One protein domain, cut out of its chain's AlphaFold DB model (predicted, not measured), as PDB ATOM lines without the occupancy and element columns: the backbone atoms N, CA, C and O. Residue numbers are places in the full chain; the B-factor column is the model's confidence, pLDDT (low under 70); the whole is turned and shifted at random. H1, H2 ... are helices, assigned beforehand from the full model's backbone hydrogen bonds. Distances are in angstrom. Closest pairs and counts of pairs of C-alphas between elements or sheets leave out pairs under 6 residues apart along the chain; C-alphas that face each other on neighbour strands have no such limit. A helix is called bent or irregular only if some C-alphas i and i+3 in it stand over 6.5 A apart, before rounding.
ATOM      1  N   THR A  19     223.499 267.673 229.559       95.25
ATOM      2  CA  THR A  19     224.599 267.154 228.740       95.25
ATOM      3  C   THR A  19     224.516 267.636 227.295       95.25
ATOM      4  O   THR A  19     223.431 267.753 226.725       95.25
ATOM      5  N   TYR A  20     225.676 267.821 226.653       94.62
ATOM      6  CA  TYR A  20     225.746 268.149 225.224       94.62
ATOM      7  C   TYR A  20     224.973 267.147 224.358       94.62
ATOM      8  O   TYR A  20     224.216 267.558 223.485       94.62
ATOM      9  N   GLU A  21     225.106 265.844 224.629       95.12
ATOM     10  CA  GLU A  21     224.409 264.807 223.858       95.12
ATOM     11  C   GLU A  21     222.881 264.968 223.884       95.12
ATOM     12  O   GLU A  21     222.234 264.720 222.873       95.12
ATOM     13  N   ALA A  22     222.298 265.446 224.990       95.50
ATOM     14  CA  ALA A  22     220.853 265.665 225.081       95.50
ATOM     15  C   ALA A  22     220.372 266.847 224.222       95.50
ATOM     16  O   ALA A  22     219.265 266.829 223.684       95.50
ATOM     17  N   ILE A  23     221.214 267.872 224.068       95.69
ATOM     18  CA  ILE A  23     220.901 269.092 223.305       95.69
ATOM     19  C   ILE A  23     221.585 269.130 221.933       95.69
ATOM     20  O   ILE A  23     221.572 270.153 221.238       95.69
ATOM     21  N   LYS A  24     222.189 268.018 221.512       95.19
ATOM     22  CA  LYS A  24     222.881 267.904 220.231       95.19
ATOM     23  C   LYS A  24     221.913 268.192 219.084       95.19
ATOM     24  O   LYS A  24     220.776 267.728 219.073       95.19
ATOM     25  N   GLY A  25     222.353 269.019 218.137       94.94
ATOM     26  CA  GLY A  25     221.516 269.512 217.034       94.94
ATOM     27  C   GLY A  25     220.550 270.647 217.407       94.94
ATOM     28  O   GLY A  25     219.972 271.255 216.514       94.94
ATOM     29  N   LYS A  26     220.411 270.983 218.697       95.56
ATOM     30  CA  LYS A  26     219.541 272.065 219.197       95.56
ATOM     31  C   LYS A  26     220.332 273.286 219.688       95.56
ATOM     32  O   LYS A  26     219.763 274.365 219.815       95.56
ATOM     33  N   LEU A  27     221.646 273.138 219.895       93.88
ATOM     34  CA  LEU A  27     222.539 274.173 220.438       93.88
ATOM     35  C   LEU A  27     222.432 275.525 219.718       93.88
ATOM     36  O   LEU A  27     222.315 276.548 220.381       93.88
ATOM     37  N   GLY A  28     222.437 275.537 218.381       95.75
ATOM     38  CA  GLY A  28     222.340 276.786 217.616       95.75
ATOM     39  C   GLY A  28     221.047 277.552 217.908       95.75
ATOM     40  O   GLY A  28     221.086 278.759 218.115       95.75
ATOM     41  N   LYS A  29     219.917 276.840 218.015       96.44
ATOM     42  CA  LYS A  29     218.626 277.439 218.375       96.44
ATOM     43  C   LYS A  29     218.630 277.956 219.814       96.44
ATOM     44  O   LYS A  29     218.188 279.071 220.042       96.44
ATOM     45  N   ILE A  30     219.171 277.184 220.759       95.94
ATOM     46  CA  ILE A  30     219.281 277.599 222.167       95.94
ATOM     47  C   ILE A  30     220.088 278.897 222.280       95.94
ATOM     48  O   ILE A  30     219.613 279.858 222.872       95.94
ATOM     49  N   LEU A  31     221.278 278.960 221.672       95.81
ATOM     50  CA  LEU A  31     222.120 280.161 221.702       95.81
ATOM     51  C   LEU A  31     221.425 281.363 221.051       95.81
ATOM     52  O   LEU A  31     221.469 282.465 221.593       95.81
ATOM     53  N   GLN A  32     220.732 281.141 219.932       97.06
ATOM     54  CA  GLN A  32     219.972 282.186 219.256       97.06
ATOM     55  C   GLN A  32     218.792 282.695 220.096       97.06
ATOM     56  O   GLN A  32     218.486 283.885 220.064       97.06
ATOM     57  N   ASP A  33     218.115 281.817 220.835       95.69
ATOM     58  CA  ASP A  33     217.019 282.201 221.727       95.69
ATOM     59  C   ASP A  33     217.532 282.940 222.968       95.69
ATOM     60  O   ASP A  33     216.857 283.850 223.440       95.69
ATOM     61  N   ILE A  34     218.734 282.620 223.459       94.75
ATOM     62  CA  ILE A  34     219.405 283.397 224.512       94.75
ATOM     63  C   ILE A  34     219.697 284.816 224.018       94.75
ATOM     64  O   ILE A  34     219.319 285.777 224.682       94.75
ATOM     65  N   GLU A  35     220.316 284.948 222.841       96.38
ATOM     66  CA  GLU A  35     220.626 286.248 222.230       96.38
ATOM     67  C   GLU A  35     219.361 287.087 221.992       96.38
ATOM     68  O   GLU A  35     219.355 288.291 222.229       96.38
ATOM     69  N   ASN A  36     218.265 286.445 221.578       95.38
ATOM     70  CA  ASN A  36     216.988 287.109 221.311       95.38
ATOM     71  C   ASN A  36     216.111 287.318 222.559       95.38
ATOM     72  O   ASN A  36     214.944 287.683 222.409       95.38
ATOM     73  N   GLU A  37     216.610 287.026 223.765       91.06
ATOM     74  CA  GLU A  37     215.847 287.080 225.026       91.06
ATOM     75  C   GLU A  37     214.556 286.228 225.018       91.06
ATOM     76  O   GLU A  37     213.583 286.492 225.730       91.06
ATOM     77  N   LYS A  38     214.553 285.157 224.218       91.69
ATOM     78  CA  LYS A  38     213.484 284.154 224.097       91.69
ATOM     79  C   LYS A  38     213.704 282.940 224.997       91.69
ATOM     80  O   LYS A  38     213.009 281.941 224.851       91.69
ATOM     81  N   LEU A  39     214.653 283.013 225.924       92.25
ATOM     82  CA  LEU A  39     214.856 282.015 226.966       92.25
ATOM     83  C   LEU A  39     215.012 282.721 228.312       92.25
ATOM     84  O   LEU A  39     215.922 283.526 228.509       92.25
ATOM     85  N   TYR A  40     214.117 282.433 229.257       91.25
ATOM     86  CA  TYR A  40     214.166 283.059 230.574       91.25
ATOM     87  C   TYR A  40     215.259 282.431 231.447       91.25
ATOM     88  O   TYR A  40     215.082 281.335 231.974       91.25
ATOM     89  N   LEU A  41     216.372 283.139 231.647       93.25
ATOM     90  CA  LEU A  41     217.531 282.637 232.402       93.25
ATOM     91  C   LEU A  41     217.720 283.273 233.788       93.25
ATOM     92  O   LEU A  41     218.544 282.808 234.561       93.25
ATOM     93  N   ARG A  42     216.936 284.295 234.159       92.81
ATOM     94  CA  ARG A  42     217.145 285.065 235.411       92.81
ATOM     95  C   ARG A  42     216.905 284.277 236.706       92.81
ATOM     96  O   ARG A  42     217.194 284.770 237.785       92.81
ATOM     97  N   HIS A  43     216.311 283.095 236.598       92.00
ATOM     98  CA  HIS A  43     216.084 282.190 237.722       92.00
ATOM     99  C   HIS A  43     217.258 281.227 237.957       92.00
ATOM    100  O   HIS A  43     217.244 280.497 238.946       92.00
ATOM    101  N   ILE A  44     218.239 281.192 237.047       92.12
ATOM    102  CA  ILE A  44     219.427 280.354 237.185       92.12
ATOM    103  C   ILE A  44     220.323 280.979 238.262       92.12
ATOM    104  O   ILE A  44     220.633 282.166 238.162       92.12
ATOM    105  N   PRO A  45     220.712 280.219 239.297       90.62
ATOM    106  CA  PRO A  45     221.566 280.721 240.366       90.62
ATOM    107  C   PRO A  45     223.009 280.910 239.883       90.62
ATOM    108  O   PRO A  45     223.484 280.149 239.040       90.62
ATOM    109  N   ASP A  46     223.721 281.863 240.485       88.50
ATOM    110  CA  ASP A  46     225.120 282.160 240.147       88.50
ATOM    111  C   ASP A  46     226.082 281.024 240.537       88.50
ATOM    112  O   ASP A  46     227.113 280.821 239.901       88.50
ATOM    113  N   SER A  47     225.733 280.256 241.575       88.94
ATOM    114  CA  SER A  47     226.522 279.126 242.072       88.94
ATOM    115  C   SER A  47     225.641 277.992 242.594       88.94
ATOM    116  O   SER A  47     224.461 278.171 242.918       88.94
ATOM    117  N   HIS A  48     226.220 276.804 242.775       88.25
ATOM    118  CA  HIS A  48     225.536 275.707 243.446       88.25
ATOM    119  C   HIS A  48     225.171 276.067 244.888       88.25
ATOM    120  O   HIS A  48     224.077 275.734 245.343       88.25
ATOM    121  N   LYS A  49     226.038 276.782 245.609       87.81
ATOM    122  CA  LYS A  49     225.747 277.221 246.980       87.81
ATOM    123  C   LYS A  49     224.506 278.112 247.026       87.81
ATOM    124  O   LYS A  49     223.683 277.955 247.926       87.81
ATOM    125  N   ASP A  50     224.351 279.004 246.052       88.50
ATOM    126  CA  ASP A  50     223.165 279.854 245.941       88.50
ATOM    127  C   ASP A  50     221.942 279.068 245.471       88.50
ATOM    128  O   ASP A  50     220.839 279.308 245.957       88.50
ATOM    129  N   SER A  51     222.133 278.037 244.641       88.50
ATOM    130  CA  SER A  51     221.049 277.135 244.229       88.50
ATOM    131  C   SER A  51     220.344 276.451 245.407       88.50
ATOM    132  O   SER A  51     219.156 276.146 245.309       88.50
ATOM    133  N   LEU A  52     221.049 276.237 246.524       88.75
ATOM    134  CA  LEU A  52     220.523 275.573 247.721       88.75
ATOM    135  C   LEU A  52     219.697 276.497 248.625       88.75
ATOM    136  O   LEU A  52     219.017 276.010 249.525       88.75
ATOM    137  N   LYS A  53     219.756 277.815 248.414       90.19
ATOM    138  CA  LYS A  53     219.014 278.791 249.217       90.19
ATOM    139  C   LYS A  53     217.626 279.001 248.626       90.19
ATOM    140  O   LYS A  53     217.463 279.020 247.407       90.19
ATOM    141  N   ILE A  54     216.634 279.195 249.491       88.69
ATOM    142  CA  ILE A  54     215.299 279.657 249.104       88.69
ATOM    143  C   ILE A  54     215.006 280.907 249.905       88.69
ATOM    144  O   ILE A  54     214.795 280.852 251.112       88.69
ATOM    145  N   ASP A  55     215.037 282.035 249.212       87.88
ATOM    146  CA  ASP A  55     214.729 283.346 249.751       87.88
ATOM    147  C   ASP A  55     213.654 284.031 248.895       87.88
ATOM    148  O   ASP A  55     213.142 283.485 247.907       87.88
ATOM    149  N   TYR A  56     213.299 285.254 249.282       87.25
ATOM    150  CA  TYR A  56     212.316 286.058 248.560       87.25
ATOM    151  C   TYR A  56     212.723 286.330 247.113       87.25
ATOM    152  O   TYR A  56     211.878 286.284 246.219       87.25
ATOM    153  N   SER A  57     214.012 286.567 246.869       88.75
ATOM    154  CA  SER A  57     214.545 286.817 245.532       88.75
ATOM    155  C   SER A  57     214.338 285.602 244.634       88.75
ATOM    156  O   SER A  57     213.769 285.729 243.547       88.75
ATOM    157  N   LYS A  58     214.703 284.405 245.108       91.06
ATOM    158  CA  LYS A  58     214.503 283.153 244.376       91.06
ATOM    159  C   LYS A  58     213.025 282.891 244.124       91.06
ATOM    160  O   LYS A  58     212.653 282.578 242.997       91.06
ATOM    161  N   PHE A  59     212.167 283.080 245.124       92.75
ATOM    162  CA  PHE A  59     210.721 282.939 244.946       92.75
ATOM    163  C   PHE A  59     210.175 283.849 243.836       92.75
ATOM    164  O   PHE A  59     209.440 283.391 242.955       92.75
ATOM    165  N   ILE A  60     210.549 285.132 243.846       92.19
ATOM    166  CA  ILE A  60     210.126 286.096 242.824       92.19
ATOM    167  C   ILE A  60     210.631 285.664 241.444       92.19
ATOM    168  O   ILE A  60     209.860 285.671 240.486       92.19
ATOM    169  N   MET A  61     211.892 285.238 241.331       94.94
ATOM    170  CA  MET A  61     212.458 284.817 240.046       94.94
ATOM    171  C   MET A  61     211.800 283.549 239.495       94.94
ATOM    172  O   MET A  61     211.534 283.487 238.296       94.94
ATOM    173  N   ILE A  62     211.497 282.570 240.351       96.31
ATOM    174  CA  ILE A  62     210.824 281.324 239.960       96.31
ATOM    175  C   ILE A  62     209.380 281.594 239.541       96.31
ATOM    176  O   ILE A  62     208.952 281.145 238.481       96.31
ATOM    177  N   THR A  63     208.628 282.373 240.317       95.69
ATOM    178  CA  THR A  63     207.241 282.704 239.950       95.69
ATOM    179  C   THR A  63     207.173 283.547 238.675       95.69
ATOM    180  O   THR A  63     206.335 283.272 237.817       95.69
ATOM    181  N   ALA A  64     208.098 284.493 238.480       95.38
ATOM    182  CA  ALA A  64     208.225 285.240 237.229       95.38
ATOM    183  C   ALA A  64     208.582 284.337 236.036       95.38
ATOM    184  O   ALA A  64     208.011 284.500 234.958       95.38
ATOM    185  N   ALA A  65     209.474 283.359 236.227       96.50
ATOM    186  CA  ALA A  65     209.808 282.372 235.204       96.50
ATOM    187  C   ALA A  65     208.586 281.531 234.810       96.50
ATOM    188  O   ALA A  65     208.345 281.342 233.622       96.50
ATOM    189  N   VAL A  66     207.779 281.082 235.776       96.81
ATOM    190  CA  VAL A  66     206.526 280.357 235.501       96.81
ATOM    191  C   VAL A  66     205.561 281.220 234.688       96.81
ATOM    192  O   VAL A  66     205.031 280.749 233.685       96.81
ATOM    193  N   GLU A  67     205.357 282.489 235.061       95.56
ATOM    194  CA  GLU A  67     204.486 283.394 234.294       95.56
ATOM    195  C   GLU A  67     205.000 283.620 232.867       95.56
ATOM    196  O   GLU A  67     204.211 283.631 231.918       95.56
ATOM    197  N   TRP A  68     206.316 283.771 232.707       95.31
ATOM    198  CA  TRP A  68     206.954 283.929 231.405       95.31
ATOM    199  C   TRP A  68     206.800 282.668 230.546       95.31
ATOM    200  O   TRP A  68     206.394 282.760 229.387       95.31
ATOM    201  N   MET A  69     207.055 281.485 231.111       94.56
ATOM    202  CA  MET A  69     206.888 280.206 230.413       94.56
ATOM    203  C   MET A  69     205.431 279.993 230.008       94.56
ATOM    204  O   MET A  69     205.163 279.657 228.857       94.56
ATOM    205  N   PHE A  70     204.486 280.259 230.914       95.25
ATOM    206  CA  PHE A  70     203.058 280.128 230.638       95.25
ATOM    207  C   PHE A  70     202.639 280.977 229.433       95.25
ATOM    208  O   PHE A  70     201.995 280.467 228.526       95.25
ATOM    209  N   LYS A  71     203.053 282.250 229.379       93.25
ATOM    210  CA  LYS A  71     202.720 283.147 228.260       93.25
ATOM    211  C   LYS A  71     203.218 282.621 226.908       93.25
ATOM    212  O   LYS A  71     202.565 282.848 225.895       93.25
ATOM    213  N   ASN A  72     204.369 281.951 226.885       91.44
ATOM    214  CA  ASN A  72     204.932 281.396 225.654       91.44
ATOM    215  C   ASN A  72     204.278 280.070 225.249       91.44
ATOM    216  O   ASN A  72     204.098 279.824 224.060       91.44
ATOM    217  N   LEU A  73     203.922 279.225 226.219       92.50
ATOM    218  CA  LEU A  73     203.258 277.942 225.969       92.50
ATOM    219  C   LEU A  73     201.775 278.111 225.613       92.50
ATOM    220  O   LEU A  73     201.242 277.348 224.812       92.50
ATOM    221  N   TYR A  74     201.125 279.121 226.189       93.75
ATOM    222  CA  TYR A  74     199.696 279.384 226.051       93.75
ATOM    223  C   TYR A  74     199.475 280.839 225.607       93.75
ATOM    224  O   TYR A  74     199.086 281.681 226.421       93.75
ATOM    225  N   PRO A  75     199.727 281.168 224.324       90.31
ATOM    226  CA  PRO A  75     199.571 282.535 223.818       90.31
ATOM    227  C   PRO A  75     198.129 283.053 223.935       90.31
ATOM    228  O   PRO A  75     197.927 284.249 224.125       90.31
ATOM    229  N   GLU A  76     197.150 282.147 223.896       89.25
ATOM    230  CA  GLU A  76     195.721 282.444 224.068       89.25
ATOM    231  C   GLU A  76     195.278 282.511 225.546       89.25
ATOM    232  O   GLU A  76     194.112 282.768 225.833       89.25
ATOM    233  N   GLY A  77     196.194 282.296 226.498       90.00
ATOM    234  CA  GLY A  77     195.904 282.301 227.936       90.00
ATOM    235  C   GLY A  77     195.370 280.969 228.478       90.00
ATOM    236  O   GLY A  77     195.593 279.899 227.901       90.00
ATOM    237  N   LEU A  78     194.712 281.015 229.640       92.19
ATOM    238  CA  LEU A  78     194.094 279.831 230.241       92.19
ATOM    239  C   LEU A  78     192.951 279.277 229.386       92.19
ATOM    240  O   LEU A  78     192.135 280.004 228.818       92.19
ATOM    241  N   ARG A  79     192.838 277.950 229.389       92.81
ATOM    242  CA  ARG A  79     191.690 277.234 228.847       92.81
ATOM    243  C   ARG A  79     190.520 277.353 229.811       92.81
ATOM    244  O   ARG A  79     190.511 276.769 230.891       92.81
ATOM    245  N   SER A 121     194.974 283.936 237.111       92.62
ATOM    246  CA  SER A 121     195.795 283.936 238.323       92.62
ATOM    247  C   SER A 121     197.011 283.005 238.205       92.62
ATOM    248  O   SER A 121     197.000 282.041 237.437       92.62
ATOM    249  N   LEU A 122     198.070 283.260 238.988       94.88
ATOM    250  CA  LEU A 122     199.266 282.401 239.010       94.88
ATOM    251  C   LEU A 122     198.919 280.958 239.405       94.88
ATOM    252  O   LEU A 122     199.452 280.025 238.811       94.88
ATOM    253  N   SER A 123     197.997 280.784 240.357       96.94
ATOM    254  CA  SER A 123     197.521 279.463 240.772       96.94
ATOM    255  C   SER A 123     196.946 278.677 239.592       96.94
ATOM    256  O   SER A 123     197.385 277.565 239.311       96.94
ATOM    257  N   GLN A 124     196.038 279.286 238.829       96.31
ATOM    258  CA  GLN A 124     195.416 278.618 237.686       96.31
ATOM    259  C   GLN A 124     196.425 278.293 236.572       96.31
ATOM    260  O   GLN A 124     196.332 277.234 235.957       96.31
ATOM    261  N   LYS A 125     197.415 279.165 236.336       97.56
ATOM    262  CA  LYS A 125     198.507 278.902 235.380       97.56
ATOM    263  C   LYS A 125     199.315 277.663 235.770       97.56
ATOM    264  O   LYS A 125     199.627 276.845 234.909       97.56
ATOM    265  N   ILE A 126     199.634 277.521 237.061       98.25
ATOM    266  CA  ILE A 126     200.336 276.348 237.603       98.25
ATOM    267  C   ILE A 126     199.491 275.086 237.428       98.25
ATOM    268  O   ILE A 126     200.032 274.069 237.007       98.25
ATOM    269  N   VAL A 127     198.184 275.156 237.701       98.19
ATOM    270  CA  VAL A 127     197.268 274.017 237.526       98.19
ATOM    271  C   VAL A 127     197.244 273.550 236.076       98.19
ATOM    272  O   VAL A 127     197.513 272.381 235.830       98.19
ATOM    273  N   GLN A 128     197.023 274.455 235.118       97.88
ATOM    274  CA  GLN A 128     196.986 274.083 233.701       97.88
ATOM    275  C   GLN A 128     198.323 273.482 233.235       97.88
ATOM    276  O   GLN A 128     198.327 272.439 232.592       97.88
ATOM    277  N   ILE A 129     199.465 274.080 233.607       97.69
ATOM    278  CA  ILE A 129     200.788 273.487 233.337       97.69
ATOM    279  C   ILE A 129     200.896 272.080 233.939       97.69
ATOM    280  O   ILE A 129     201.390 271.173 233.276       97.69
ATOM    281  N   GLY A 130     200.461 271.919 235.190       97.69
ATOM    282  CA  GLY A 130     200.460 270.650 235.908       97.69
ATOM    283  C   GLY A 130     199.681 269.570 235.168       97.69
ATOM    284  O   GLY A 130     200.219 268.500 234.919       97.69
ATOM    285  N   GLU A 131     198.449 269.879 234.770       97.19
ATOM    286  CA  GLU A 131     197.559 268.960 234.056       97.19
ATOM    287  C   GLU A 131     198.083 268.606 232.658       97.19
ATOM    288  O   GLU A 131     198.066 267.441 232.268       97.19
ATOM    289  N   ASP A 132     198.592 269.590 231.914       96.44
ATOM    290  CA  ASP A 132     199.075 269.389 230.544       96.44
ATOM    291  C   ASP A 132     200.373 268.578 230.465       96.44
ATOM    292  O   ASP A 132     200.619 267.902 229.466       96.44
ATOM    293  N   TYR A 133     201.200 268.637 231.512       95.94
ATOM    294  CA  TYR A 133     202.490 267.946 231.595       95.94
ATOM    295  C   TYR A 133     202.522 266.888 232.716       95.94
ATOM    296  O   TYR A 133     203.607 266.493 233.153       95.94
ATOM    297  N   ASP A 134     201.365 266.398 233.183       96.94
ATOM    298  CA  ASP A 134     201.254 265.500 234.350       96.94
ATOM    299  C   ASP A 134     202.142 264.253 234.229       96.94
ATOM    300  O   ASP A 134     202.799 263.856 235.194       96.94
ATOM    301  N   ALA A 135     202.251 263.685 233.024       92.44
ATOM    302  CA  ALA A 135     203.079 262.508 232.758       92.44
ATOM    303  C   ALA A 135     204.547 262.696 233.190       92.44
ATOM    304  O   ALA A 135     205.149 261.780 233.744       92.44
ATOM    305  N   LEU A 136     205.098 263.899 233.008       92.31
ATOM    306  CA  LEU A 136     206.458 264.260 233.414       92.31
ATOM    307  C   LEU A 136     206.510 264.796 234.844       92.31
ATOM    308  O   LEU A 136     207.386 264.450 235.642       92.31
ATOM    309  N   LEU A 137     205.584 265.698 235.159       96.62
ATOM    310  CA  LEU A 137     205.623 266.478 236.388       96.62
ATOM    311  C   LEU A 137     205.239 265.650 237.609       96.62
ATOM    312  O   LEU A 137     205.790 265.872 238.690       96.62
ATOM    313  N   SER A 138     204.332 264.686 237.455       95.94
ATOM    314  CA  SER A 138     203.894 263.834 238.555       95.94
ATOM    315  C   SER A 138     205.015 262.933 239.071       95.94
ATOM    316  O   SER A 138     205.052 262.660 240.269       95.94
ATOM    317  N   GLU A 139     205.973 262.523 238.233       94.19
ATOM    318  CA  GLU A 139     207.109 261.710 238.680       94.19
ATOM    319  C   GLU A 139     208.038 262.511 239.604       94.19
ATOM    320  O   GLU A 139     208.339 262.081 240.720       94.19
ATOM    321  N   ILE A 140     208.423 263.720 239.178       95.62
ATOM    322  CA  ILE A 140     209.254 264.632 239.980       95.62
ATOM    323  C   ILE A 140     208.527 265.040 241.256       95.62
ATOM    324  O   ILE A 140     209.107 264.993 242.342       95.62
ATOM    325  N   GLY A 141     207.262 265.432 241.125       96.38
ATOM    326  CA  GLY A 141     206.439 265.866 242.241       96.38
ATOM    327  C   GLY A 141     206.266 264.768 243.283       96.38
ATOM    328  O   GLY A 141     206.633 264.948 244.440       96.38
ATOM    329  N   ARG A 142     205.812 263.576 242.884       95.50
ATOM    330  CA  ARG A 142     205.642 262.454 243.821       95.50
ATOM    331  C   ARG A 142     206.946 262.094 244.518       95.50
ATOM    332  O   ARG A 142     206.918 261.881 245.726       95.50
ATOM    333  N   TYR A 143     208.075 262.057 243.808       94.56
ATOM    334  CA  TYR A 143     209.373 261.820 244.443       94.56
ATOM    335  C   TYR A 143     209.690 262.886 245.494       94.56
ATOM    336  O   TYR A 143     209.937 262.551 246.654       94.56
ATOM    337  N   LEU A 144     209.647 264.160 245.100       95.19
ATOM    338  CA  LEU A 144     210.041 265.283 245.941       95.19
ATOM    339  C   LEU A 144     209.183 265.381 247.209       95.19
ATOM    340  O   LEU A 144     209.716 265.565 248.299       95.19
ATOM    341  N   TYR A 145     207.867 265.217 247.092       96.31
ATOM    342  CA  TYR A 145     206.965 265.300 248.243       96.31
ATOM    343  C   TYR A 145     207.052 264.052 249.121       96.31
ATOM    344  O   TYR A 145     206.986 264.157 250.344       96.31
ATOM    345  N   ASN A 146     207.281 262.874 248.535       95.31
ATOM    346  CA  ASN A 146     207.427 261.638 249.301       95.31
ATOM    347  C   ASN A 146     208.687 261.639 250.182       95.31
ATOM    348  O   ASN A 146     208.595 261.302 251.358       95.31
ATOM    349  N   ILE A 147     209.845 262.075 249.667       94.44
ATOM    350  CA  ILE A 147     211.084 262.126 250.473       94.44
ATOM    351  C   ILE A 147     211.030 263.162 251.608       94.44
ATOM    352  O   ILE A 147     211.840 263.096 252.528       94.44
ATOM    353  N   ASN A 148     210.075 264.094 251.554       93.25
ATOM    354  CA  ASN A 148     209.825 265.093 252.592       93.25
ATOM    355  C   ASN A 148     208.640 264.726 253.507       93.25
ATOM    356  O   ASN A 148     208.225 265.550 254.312       93.25
ATOM    357  N   ASN A 149     208.093 263.503 253.418       94.44
ATOM    358  CA  ASN A 149     206.915 263.050 254.179       94.44
ATOM    359  C   ASN A 149     205.642 263.891 253.943       94.44
ATOM    360  O   ASN A 149     204.777 263.981 254.810       94.44
ATOM    361  N   LEU A 150     205.508 264.483 252.754       94.56
ATOM    362  CA  LEU A 150     204.414 265.380 252.362       94.56
ATOM    363  C   LEU A 150     203.650 264.858 251.139       94.56
ATOM    364  O   LEU A 150     203.105 265.630 250.360       94.56
ATOM    365  N   LYS A 151     203.605 263.537 250.935       93.50
ATOM    366  CA  LYS A 151     202.993 262.915 249.746       93.50
ATOM    367  C   LYS A 151     201.563 263.407 249.467       93.50
ATOM    368  O   LYS A 151     201.239 263.687 248.320       93.50
ATOM    369  N   GLU A 152     200.743 263.551 250.507       92.56
ATOM    370  CA  GLU A 152     199.342 264.003 250.407       92.56
ATOM    371  C   GLU A 152     199.201 265.506 250.071       92.56
ATOM    372  O   GLU A 152     198.103 266.002 249.802       92.56
ATOM    373  N   GLU A 153     200.312 266.250 250.074       94.12
ATOM    374  CA  GLU A 153     200.373 267.667 249.703       94.12
ATOM    375  C   GLU A 153     200.742 267.904 248.236       94.12
ATOM    376  O   GLU A 153     200.679 269.052 247.779       94.12
ATOM    377  N   PHE A 154     201.086 266.843 247.497       97.25
ATOM    378  CA  PHE A 154     201.308 266.923 246.059       97.25
ATOM    379  C   PHE A 154     199.975 266.929 245.307       97.25
ATOM    380  O   PHE A 154     199.385 265.887 245.026       97.25
ATOM    381  N   ASP A 155     199.517 268.131 244.982       97.69
ATOM    382  CA  ASP A 155     198.342 268.393 244.160       97.69
ATOM    383  C   ASP A 155     198.520 269.761 243.492       97.69
ATOM    384  O   ASP A 155     198.866 270.738 244.161       97.69
ATOM    385  N   TYR A 156     198.299 269.857 242.180       98.25
ATOM    386  CA  TYR A 156     198.571 271.094 241.442       98.25
ATOM    387  C   TYR A 156     197.728 272.280 241.925       98.25
ATOM    388  O   TYR A 156     198.216 273.412 241.939       98.25
ATOM    389  N   THR A 157     196.499 272.033 242.388       97.81
ATOM    390  CA  THR A 157     195.616 273.074 242.931       97.81
ATOM    391  C   THR A 157     196.123 273.569 244.281       97.81
ATOM    392  O   THR A 157     196.158 274.782 244.523       97.81
ATOM    393  N   LYS A 158     196.566 272.658 245.159       97.38
ATOM    394  CA  LYS A 158     197.195 273.015 246.440       97.38
ATOM    395  C   LYS A 158     198.484 273.810 246.227       97.38
ATOM    396  O   LYS A 158     198.638 274.874 246.825       97.38
ATOM    397  N   ILE A 159     199.358 273.336 245.337       97.94
ATOM    398  CA  ILE A 159     200.624 273.990 244.969       97.94
ATOM    399  C   ILE A 159     200.355 275.403 244.445       97.94
ATOM    400  O   ILE A 159     200.907 276.378 244.956       97.94
ATOM    401  N   GLY A 160     199.460 275.541 243.461       97.31
ATOM    402  CA  GLY A 160     199.097 276.840 242.896       97.31
ATOM    403  C   GLY A 160     198.561 277.809 243.953       97.31
ATOM    404  O   GLY A 160     198.945 278.981 243.982       97.31
ATOM    405  N   SER A 161     197.722 277.311 244.866       96.31
ATOM    406  CA  SER A 161     197.135 278.111 245.944       96.31
ATOM    407  C   SER A 161     198.180 278.587 246.953       96.31
ATOM    408  O   SER A 161     198.208 279.777 247.272       96.31
ATOM    409  N   ARG A 162     199.071 277.703 247.420       95.31
ATOM    410  CA  ARG A 162     200.155 278.058 248.353       95.31
ATOM    411  C   ARG A 162     201.114 279.074 247.741       95.31
ATOM    412  O   ARG A 162     201.370 280.107 248.354       95.31
ATOM    413  N   ILE A 163     201.548 278.860 246.498       95.81
ATOM    414  CA  ILE A 163     202.425 279.799 245.782       95.81
ATOM    415  C   ILE A 163     201.764 281.172 245.615       95.81
ATOM    416  O   ILE A 163     202.391 282.204 245.865       95.81
ATOM    417  N   GLN A 164     200.489 281.222 245.233       94.38
ATOM    418  CA  GLN A 164     199.775 282.490 245.097       94.38
ATOM    419  C   GLN A 164     199.609 283.213 246.438       94.38
ATOM    420  O   GLN A 164     199.832 284.423 246.514       94.38
ATOM    421  N   ASN A 165     199.252 282.484 247.495       91.88
ATOM    422  CA  ASN A 165     199.118 283.050 248.834       91.88
ATOM    423  C   ASN A 165     200.457 283.596 249.337       91.88
ATOM    424  O   ASN A 165     200.505 284.720 249.837       91.88
ATOM    425  N   GLN A 166     201.552 282.863 249.121       91.06
ATOM    426  CA  GLN A 166     202.896 283.312 249.471       91.06
ATOM    427  C   GLN A 166     203.276 284.595 248.714       91.06
ATOM    428  O   GLN A 166     203.745 285.559 249.320       91.06
ATOM    429  N   ARG A 167     202.989 284.667 247.405       90.44
ATOM    430  CA  ARG A 167     203.215 285.877 246.594       90.44
ATOM    431  C   ARG A 167     202.436 287.074 247.129       90.44
ATOM    432  O   ARG A 167     202.999 288.160 247.242       90.44
ATOM    433  N   ASN A 168     201.162 286.879 247.461       88.12
ATOM    434  CA  ASN A 168     200.320 287.941 248.006       88.12
ATOM    435  C   ASN A 168     200.850 288.415 249.365       88.12
ATOM    436  O   ASN A 168     200.954 289.618 249.595       88.12
ATOM    437  N   ASN A 169     201.269 287.493 250.235       86.56
ATOM    438  CA  ASN A 169     201.867 287.828 251.527       86.56
ATOM    439  C   ASN A 169     203.112 288.717 251.372       86.56
ATOM    440  O   ASN A 169     203.224 289.722 252.078       86.56
ATOM    441  N   PHE A 170     203.996 288.399 250.421       84.06
ATOM    442  CA  PHE A 170     205.179 289.215 250.124       84.06
ATOM    443  C   PHE A 170     204.824 290.571 249.519       84.06
ATOM    444  O   PHE A 170     205.378 291.586 249.937       84.06
ATOM    445  N   ALA A 171     203.867 290.616 248.589       81.25
ATOM    446  CA  ALA A 171     203.407 291.865 247.983       81.25
ATOM    447  C   ALA A 171     202.791 292.832 249.012       81.25
ATOM    448  O   ALA A 171     202.879 294.047 248.847       81.25
ATOM    449  N   HIS A 172     202.210 292.306 250.092       81.81
ATOM    450  CA  HIS A 172     201.677 293.094 251.205       81.81
ATOM    451  C   HIS A 172     202.733 293.504 252.250       81.81
ATOM    452  O   HIS A 172     202.372 294.077 253.274       81.81
ATOM    453  N   GLY A 173     204.022 293.246 252.002       69.62
ATOM    454  CA  GLY A 173     205.121 293.697 252.861       69.62
ATOM    455  C   GLY A 173     205.383 292.815 254.082       69.62
ATOM    456  O   GLY A 173     206.163 293.203 254.945       69.62
ATOM    457  N   ASN A 174     204.788 291.618 254.159       74.50
ATOM    458  CA  ASN A 174     205.042 290.668 255.247       74.50
ATOM    459  C   ASN A 174     206.357 289.895 255.026       74.50
ATOM    460  O   ASN A 174     206.358 288.666 255.013       74.50
ATOM    461  N   LEU A 175     207.464 290.614 254.822       65.00
ATOM    462  CA  LEU A 175     208.797 290.037 254.602       65.00
ATOM    463  C   LEU A 175     209.439 289.505 255.896       65.00
ATOM    464  O   LEU A 175     210.456 288.824 255.840       65.00
ATOM    465  N   ASP A 176     208.837 289.781 257.053       61.81
ATOM    466  CA  ASP A 176     209.288 289.262 258.350       61.81
ATOM    467  C   ASP A 176     208.687 287.883 258.681       61.81
ATOM    468  O   ASP A 176     209.049 287.271 259.685       61.81
ATOM    469  N   LYS A 177     207.741 287.389 257.869       64.38
ATOM    470  CA  LYS A 177     207.142 286.062 258.060       64.38
ATOM    471  C   LYS A 177     208.002 285.007 257.386       64.38
ATOM    472  O   LYS A 177     208.256 285.102 256.190       64.38
ATOM    473  N   GLU A 178     208.391 283.988 258.147       65.44
ATOM    474  CA  GLU A 178     209.122 282.839 257.616       65.44
ATOM    475  C   GLU A 178     208.384 282.196 256.434       65.44
ATOM    476  O   GLU A 178     207.152 282.222 256.330       65.44
ATOM    477  N   PHE A 179     209.172 281.647 255.511       70.38
ATOM    478  CA  PHE A 179     208.665 280.911 254.364       70.38
ATOM    479  C   PHE A 179     207.886 279.691 254.868       70.38
ATOM    480  O   PHE A 179     208.415 278.928 255.668       70.38
ATOM    481  N   GLU A 180     206.647 279.487 254.418       80.19
ATOM    482  CA  GLU A 180     205.919 278.269 254.782       80.19
ATOM    483  C   GLU A 180     206.664 277.051 254.205       80.19
ATOM    484  O   GLU A 180     206.880 276.992 252.994       80.19
ATOM    485  N   ASP A 181     207.055 276.082 255.039       79.44
ATOM    486  CA  ASP A 181     207.893 274.939 254.627       79.44
ATOM    487  C   ASP A 181     207.341 274.212 253.388       79.44
ATOM    488  O   ASP A 181     208.072 273.899 252.444       79.44
ATOM    489  N   THR A 182     206.023 274.003 253.339       89.19
ATOM    490  CA  THR A 182     205.355 273.376 252.190       89.19
ATOM    491  C   THR A 182     205.446 274.247 250.937       89.19
ATOM    492  O   THR A 182     205.687 273.736 249.844       89.19
ATOM    493  N   ALA A 183     205.322 275.569 251.077       88.94
ATOM    494  CA  ALA A 183     205.503 276.490 249.961       88.94
ATOM    495  C   ALA A 183     206.962 276.491 249.477       88.94
ATOM    496  O   ALA A 183     207.206 276.645 248.282       88.94
ATOM    497  N   ALA A 184     207.949 276.319 250.367       91.00
ATOM    498  CA  ALA A 184     209.352 276.230 249.957       91.00
ATOM    499  C   ALA A 184     209.556 275.007 249.056       91.00
ATOM    500  O   ALA A 184     210.197 275.102 248.007       91.00
ATOM    501  N   LEU A 185     208.933 273.881 249.412       94.56
ATOM    502  CA  LEU A 185     208.932 272.679 248.587       94.56
ATOM    503  C   LEU A 185     208.239 272.895 247.234       94.56
ATOM    504  O   LEU A 185     208.758 272.453 246.208       94.56
ATOM    505  N   ASP A 186     207.121 273.625 247.211       96.62
ATOM    506  CA  ASP A 186     206.439 274.002 245.969       96.62
ATOM    507  C   ASP A 186     207.358 274.825 245.045       96.62
ATOM    508  O   ASP A 186     207.382 274.611 243.833       96.62
ATOM    509  N   VAL A 187     208.169 275.739 245.590       95.94
ATOM    510  CA  VAL A 187     209.153 276.515 244.810       95.94
ATOM    511  C   VAL A 187     210.245 275.617 244.250       95.94
ATOM    512  O   VAL A 187     210.608 275.753 243.080       95.94
ATOM    513  N   ILE A 188     210.750 274.680 245.060       95.62
ATOM    514  CA  ILE A 188     211.714 273.673 244.600       95.62
ATOM    515  C   ILE A 188     211.111 272.898 243.440       95.62
ATOM    516  O   ILE A 188     211.802 272.708 242.448       95.62
ATOM    517  N   PHE A 189     209.854 272.469 243.545       97.69
ATOM    518  CA  PHE A 189     209.157 271.761 242.479       97.69
ATOM    519  C   PHE A 189     209.055 272.611 241.204       97.69
ATOM    520  O   PHE A 189     209.489 272.165 240.141       97.69
ATOM    521  N   LEU A 190     208.568 273.852 241.311       98.00
ATOM    522  CA  LEU A 190     208.420 274.765 240.172       98.00
ATOM    523  C   LEU A 190     209.750 275.078 239.479       98.00
ATOM    524  O   LEU A 190     209.784 275.211 238.259       98.00
ATOM    525  N   GLU A 191     210.858 275.130 240.220       97.19
ATOM    526  CA  GLU A 191     212.194 275.239 239.629       97.19
ATOM    527  C   GLU A 191     212.452 274.104 238.628       97.19
ATOM    528  O   GLU A 191     212.894 274.366 237.517       97.19
ATOM    529  N   LYS A 192     212.098 272.854 238.955       96.81
ATOM    530  CA  LYS A 192     212.305 271.692 238.067       96.81
ATOM    531  C   LYS A 192     211.356 271.755 236.874       96.81
ATOM    532  O   LYS A 192     211.766 271.438 235.759       96.81
ATOM    533  N   VAL A 193     210.116 272.195 237.109       97.50
ATOM    534  CA  VAL A 193     209.111 272.417 236.060       97.50
ATOM    535  C   VAL A 193     209.652 273.380 235.004       97.50
ATOM    536  O   VAL A 193     209.556 273.082 233.818       97.50
ATOM    537  N   ILE A 194     210.282 274.492 235.400       97.25
ATOM    538  CA  ILE A 194     210.832 275.472 234.449       97.25
ATOM    539  C   ILE A 194     211.852 274.818 233.510       97.25
ATOM    540  O   ILE A 194     211.718 274.954 232.294       97.25
ATOM    541  N   TYR A 195     212.818 274.060 234.041       96.69
ATOM    542  CA  TYR A 195     213.804 273.367 233.202       96.69
ATOM    543  C   TYR A 195     213.153 272.337 232.274       96.69
ATOM    544  O   TYR A 195     213.513 272.274 231.099       96.69
ATOM    545  N   LEU A 196     212.177 271.558 232.757       96.31
ATOM    546  CA  LEU A 196     211.448 270.609 231.907       96.31
ATOM    547  C   LEU A 196     210.739 271.314 230.748       96.31
ATOM    548  O   LEU A 196     210.909 270.922 229.597       96.31
ATOM    549  N   LEU A 197     209.991 272.380 231.032       95.25
ATOM    550  CA  LEU A 197     209.255 273.123 230.010       95.25
ATOM    551  C   LEU A 197     210.195 273.806 229.006       95.25
ATOM    552  O   LEU A 197     209.905 273.847 227.810       95.25
ATOM    553  N   GLN A 198     211.343 274.312 229.467       95.31
ATOM    554  CA  GLN A 198     212.366 274.871 228.583       95.31
ATOM    555  C   GLN A 198     212.932 273.803 227.644       95.31
ATOM    556  O   GLN A 198     212.985 274.029 226.437       95.31
ATOM    557  N   LEU A 199     213.290 272.622 228.154       95.50
ATOM    558  CA  LEU A 199     213.755 271.513 227.316       95.50
ATOM    559  C   LEU A 199     212.667 271.045 226.335       95.50
ATOM    560  O   LEU A 199     212.962 270.805 225.163       95.50
ATOM    561  N   SER A 200     211.410 271.003 226.778       94.50
ATOM    562  CA  SER A 200     210.265 270.632 225.941       94.50
ATOM    563  C   SER A 200     210.095 271.578 224.750       94.50
ATOM    564  O   SER A 200     209.889 271.125 223.624       94.50
ATOM    565  N   SER A 201     210.321 272.885 224.940       93.56
ATOM    566  CA  SER A 201     210.261 273.890 223.862       93.56
ATOM    567  C   SER A 201     211.284 273.665 222.731       93.56
ATOM    568  O   SER A 201     211.123 274.157 221.606       93.56
ATOM    569  N   TYR A 202     212.326 272.876 223.005       94.56
ATOM    570  CA  TYR A 202     213.329 272.460 222.028       94.56
ATOM    571  C   TYR A 202     213.055 271.076 221.424       94.56
ATOM    572  O   TYR A 202     213.871 270.593 220.636       94.56
ATOM    573  N   GLY A 203     211.921 270.444 221.742       93.94
ATOM    574  CA  GLY A 203     211.511 269.156 221.184       93.94
ATOM    575  C   GLY A 203     212.357 267.987 221.685       93.94
ATOM    576  O   GLY A 203     212.720 267.109 220.902       93.94
ATOM    577  N   LEU A 204     212.772 268.017 222.953       95.44
ATOM    578  CA  LEU A 204     213.315 266.831 223.614       95.44
ATOM    579  C   LEU A 204     212.156 265.906 224.004       95.44
ATOM    580  O   LEU A 204     211.088 266.383 224.373       95.44
ATOM    581  N   ASP A 205     212.378 264.598 223.910       94.69
ATOM    582  CA  ASP A 205     211.441 263.585 224.392       94.69
ATOM    583  C   ASP A 205     211.418 263.511 225.924       94.69
ATOM    584  O   ASP A 205     212.378 263.892 226.604       94.69
ATOM    585  N   ASP A 206     210.314 262.988 226.448       94.69
ATOM    586  CA  ASP A 206     210.003 262.938 227.874       94.69
ATOM    587  C   ASP A 206     211.088 262.244 228.709       94.69
ATOM    588  O   ASP A 206     211.558 262.801 229.708       94.69
ATOM    589  N   ASP A 207     211.565 261.085 228.252       94.75
ATOM    590  CA  ASP A 207     212.610 260.310 228.927       94.75
ATOM    591  C   ASP A 207     213.922 261.098 229.015       94.75
ATOM    592  O   ASP A 207     214.571 261.165 230.069       94.75
ATOM    593  N   THR A 208     214.325 261.731 227.909       96.12
ATOM    594  CA  THR A 208     215.526 262.563 227.875       96.12
ATOM    595  C   THR A 208     215.376 263.767 228.798       96.12
ATOM    596  O   THR A 208     216.289 264.035 229.584       96.12
ATOM    597  N   MET A 209     214.245 264.473 228.755       96.38
ATOM    598  CA  MET A 209     213.991 265.632 229.614       96.38
ATOM    599  C   MET A 209     214.075 265.267 231.095       96.38
ATOM    600  O   MET A 209     214.840 265.883 231.846       96.38
ATOM    601  N   LEU A 210     213.355 264.224 231.506       95.62
ATOM    602  CA  LEU A 210     213.345 263.751 232.883       95.62
ATOM    603  C   LEU A 210     214.748 263.347 233.344       95.62
ATOM    604  O   LEU A 210     215.185 263.747 234.425       95.62
ATOM    605  N   LYS A 211     215.498 262.616 232.513       95.81
ATOM    606  CA  LYS A 211     216.882 262.222 232.810       95.81
ATOM    607  C   LYS A 211     217.796 263.429 233.016       95.81
ATOM    608  O   LYS A 211     218.611 263.423 233.941       95.81
ATOM    609  N   GLN A 212     217.687 264.452 232.169       96.69
ATOM    610  CA  GLN A 212     218.517 265.651 232.291       96.69
ATOM    611  C   GLN A 212     218.161 266.469 233.533       96.69
ATOM    612  O   GLN A 212     219.060 266.915 234.242       96.69
ATOM    613  N   VAL A 213     216.875 266.606 233.858       96.75
ATOM    614  CA  VAL A 213     216.444 267.313 235.071       96.75
ATOM    615  C   VAL A 213     216.832 266.529 236.330       96.75
ATOM    616  O   VAL A 213     217.381 267.112 237.264       96.75
ATOM    617  N   LYS A 214     216.688 265.195 236.345       95.50
ATOM    618  CA  LYS A 214     217.221 264.334 237.419       95.50
ATOM    619  C   LYS A 214     218.716 264.550 237.625       95.50
ATOM    620  O   LYS A 214     219.148 264.754 238.759       95.50
ATOM    621  N   ARG A 215     219.495 264.562 236.540       95.62
ATOM    622  CA  ARG A 215     220.940 264.811 236.576       95.62
ATOM    623  C   ARG A 215     221.265 266.196 237.137       95.62
ATOM    624  O   ARG A 215     222.026 266.290 238.096       95.62
ATOM    625  N   LEU A 216     220.667 267.247 236.578       95.56
ATOM    626  CA  LEU A 216     220.916 268.636 236.968       95.56
ATOM    627  C   LEU A 216     220.674 268.861 238.467       95.56
ATOM    628  O   LEU A 216     221.481 269.496 239.144       95.56
ATOM    629  N   PHE A 217     219.602 268.280 239.008       94.12
ATOM    630  CA  PHE A 217     219.234 268.445 240.414       94.12
ATOM    631  C   PHE A 217     219.757 267.338 241.342       94.12
ATOM    632  O   PHE A 217     219.543 267.408 242.552       94.12
ATOM    633  N   GLY A 218     220.472 266.340 240.815       91.94
ATOM    634  CA  GLY A 218     221.015 265.227 241.598       91.94
ATOM    635  C   GLY A 218     219.949 264.306 242.208       91.94
ATOM    636  O   GLY A 218     220.168 263.757 243.288       91.94
TER     637      GLY A 218
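Overview. This is residues 19 to 79 and 121 to 218 of the 221 residues of an uncharacterized protein of Lachnospiraceae bacterium (UniProt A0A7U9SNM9). One long helix, H8, runs through the middle of the model, and H4, H6, H7 and H9 pack round it, with H5 over H4 and H7. H1 and H2 lie at the end of the body where H8 ends, and residues 32 to 37, of which 32 to 35 belong to H2, stick out there. The printed part has 159 residues with nine named helices, H1 to H9 in chain order, and no named strand; the class is all helix. The whole is compact and rounded, with a radius of gyration of the C-alphas of 15.5 A and spans of 46 by 39 by 32 A.

Along the chain. Find C-alpha 20 at (225.746, 268.149, 225.224), where H1, residues 20 to 23, begins. H2 follows at residues 27 to 35, then H3 at residues 48 to 51. H4, residues 56 to 73, is 25.7 A long. Past the cut come H5, residues 122 to 132, and H6, residues 134 to 147, 19.2 A long. H6 is neither bent nor irregular, but only just: C-alphas 135 and 138 are 6.0 A apart. H7, residues 156 to 171, is 22.3 A long. H8, residues 181 to 201, runs 30.9 A from (207.893, 274.939, 254.627) to (210.261, 273.890, 223.862). H9, residues 206 to 217, ends at (219.234, 268.445, 240.414).

Arrangement. Begin at H8, the hub, which touches four helices. H4 touches it, the same way at a steep tilt of 37 degrees, only just past shallow; the closest C-alphas, of Ile 62 and Glu 191, are 6.2 A apart. H6 touches residues 185 to 193 of H8, opposite ways at a shallow tilt of 31 degrees, closest at C-alphas 141 and 189, 6.5 A. H7 touches H8 with residues 159 to 166 alone, only just about perpendicular at 70.1 degrees, closest at C-alphas 162 and 183, 5.8 A. H9 touches residues 192 to 200 of H8, opposite ways at a steep tilt of 49 degrees, closest at C-alphas 196 and 209, 6.0 A. H5 touches H7, opposite ways at a shallow tilt of 24 degrees; the C-alphas of Ser 123 and Gly 160 come closest, at 3.7 A. H1 and H9 are close but not clearly touching, with C-alphas 22 and 208 closest at 6.8 A. H2 and H3 touch no helix. Every O i to N i+4 pair is within hydrogen-bond range in H2, H4, H5, H7 and H9, against 8 of 10 in H6 and 16 of 17 in H8; H1 and H3 are too short for such a pair.

Size, cuts and confidence. The two C-alphas farthest apart, of Gly 25 and Asp 176, are 47.4 A apart. Residues 80 to 120 are not printed, and C-alphas 79 and 121 are 12.3 A apart across the cut. The link H2 to H3, 12 residues, is long. Look for pLDDT under 70 at residue 173 and residues 175 to 178.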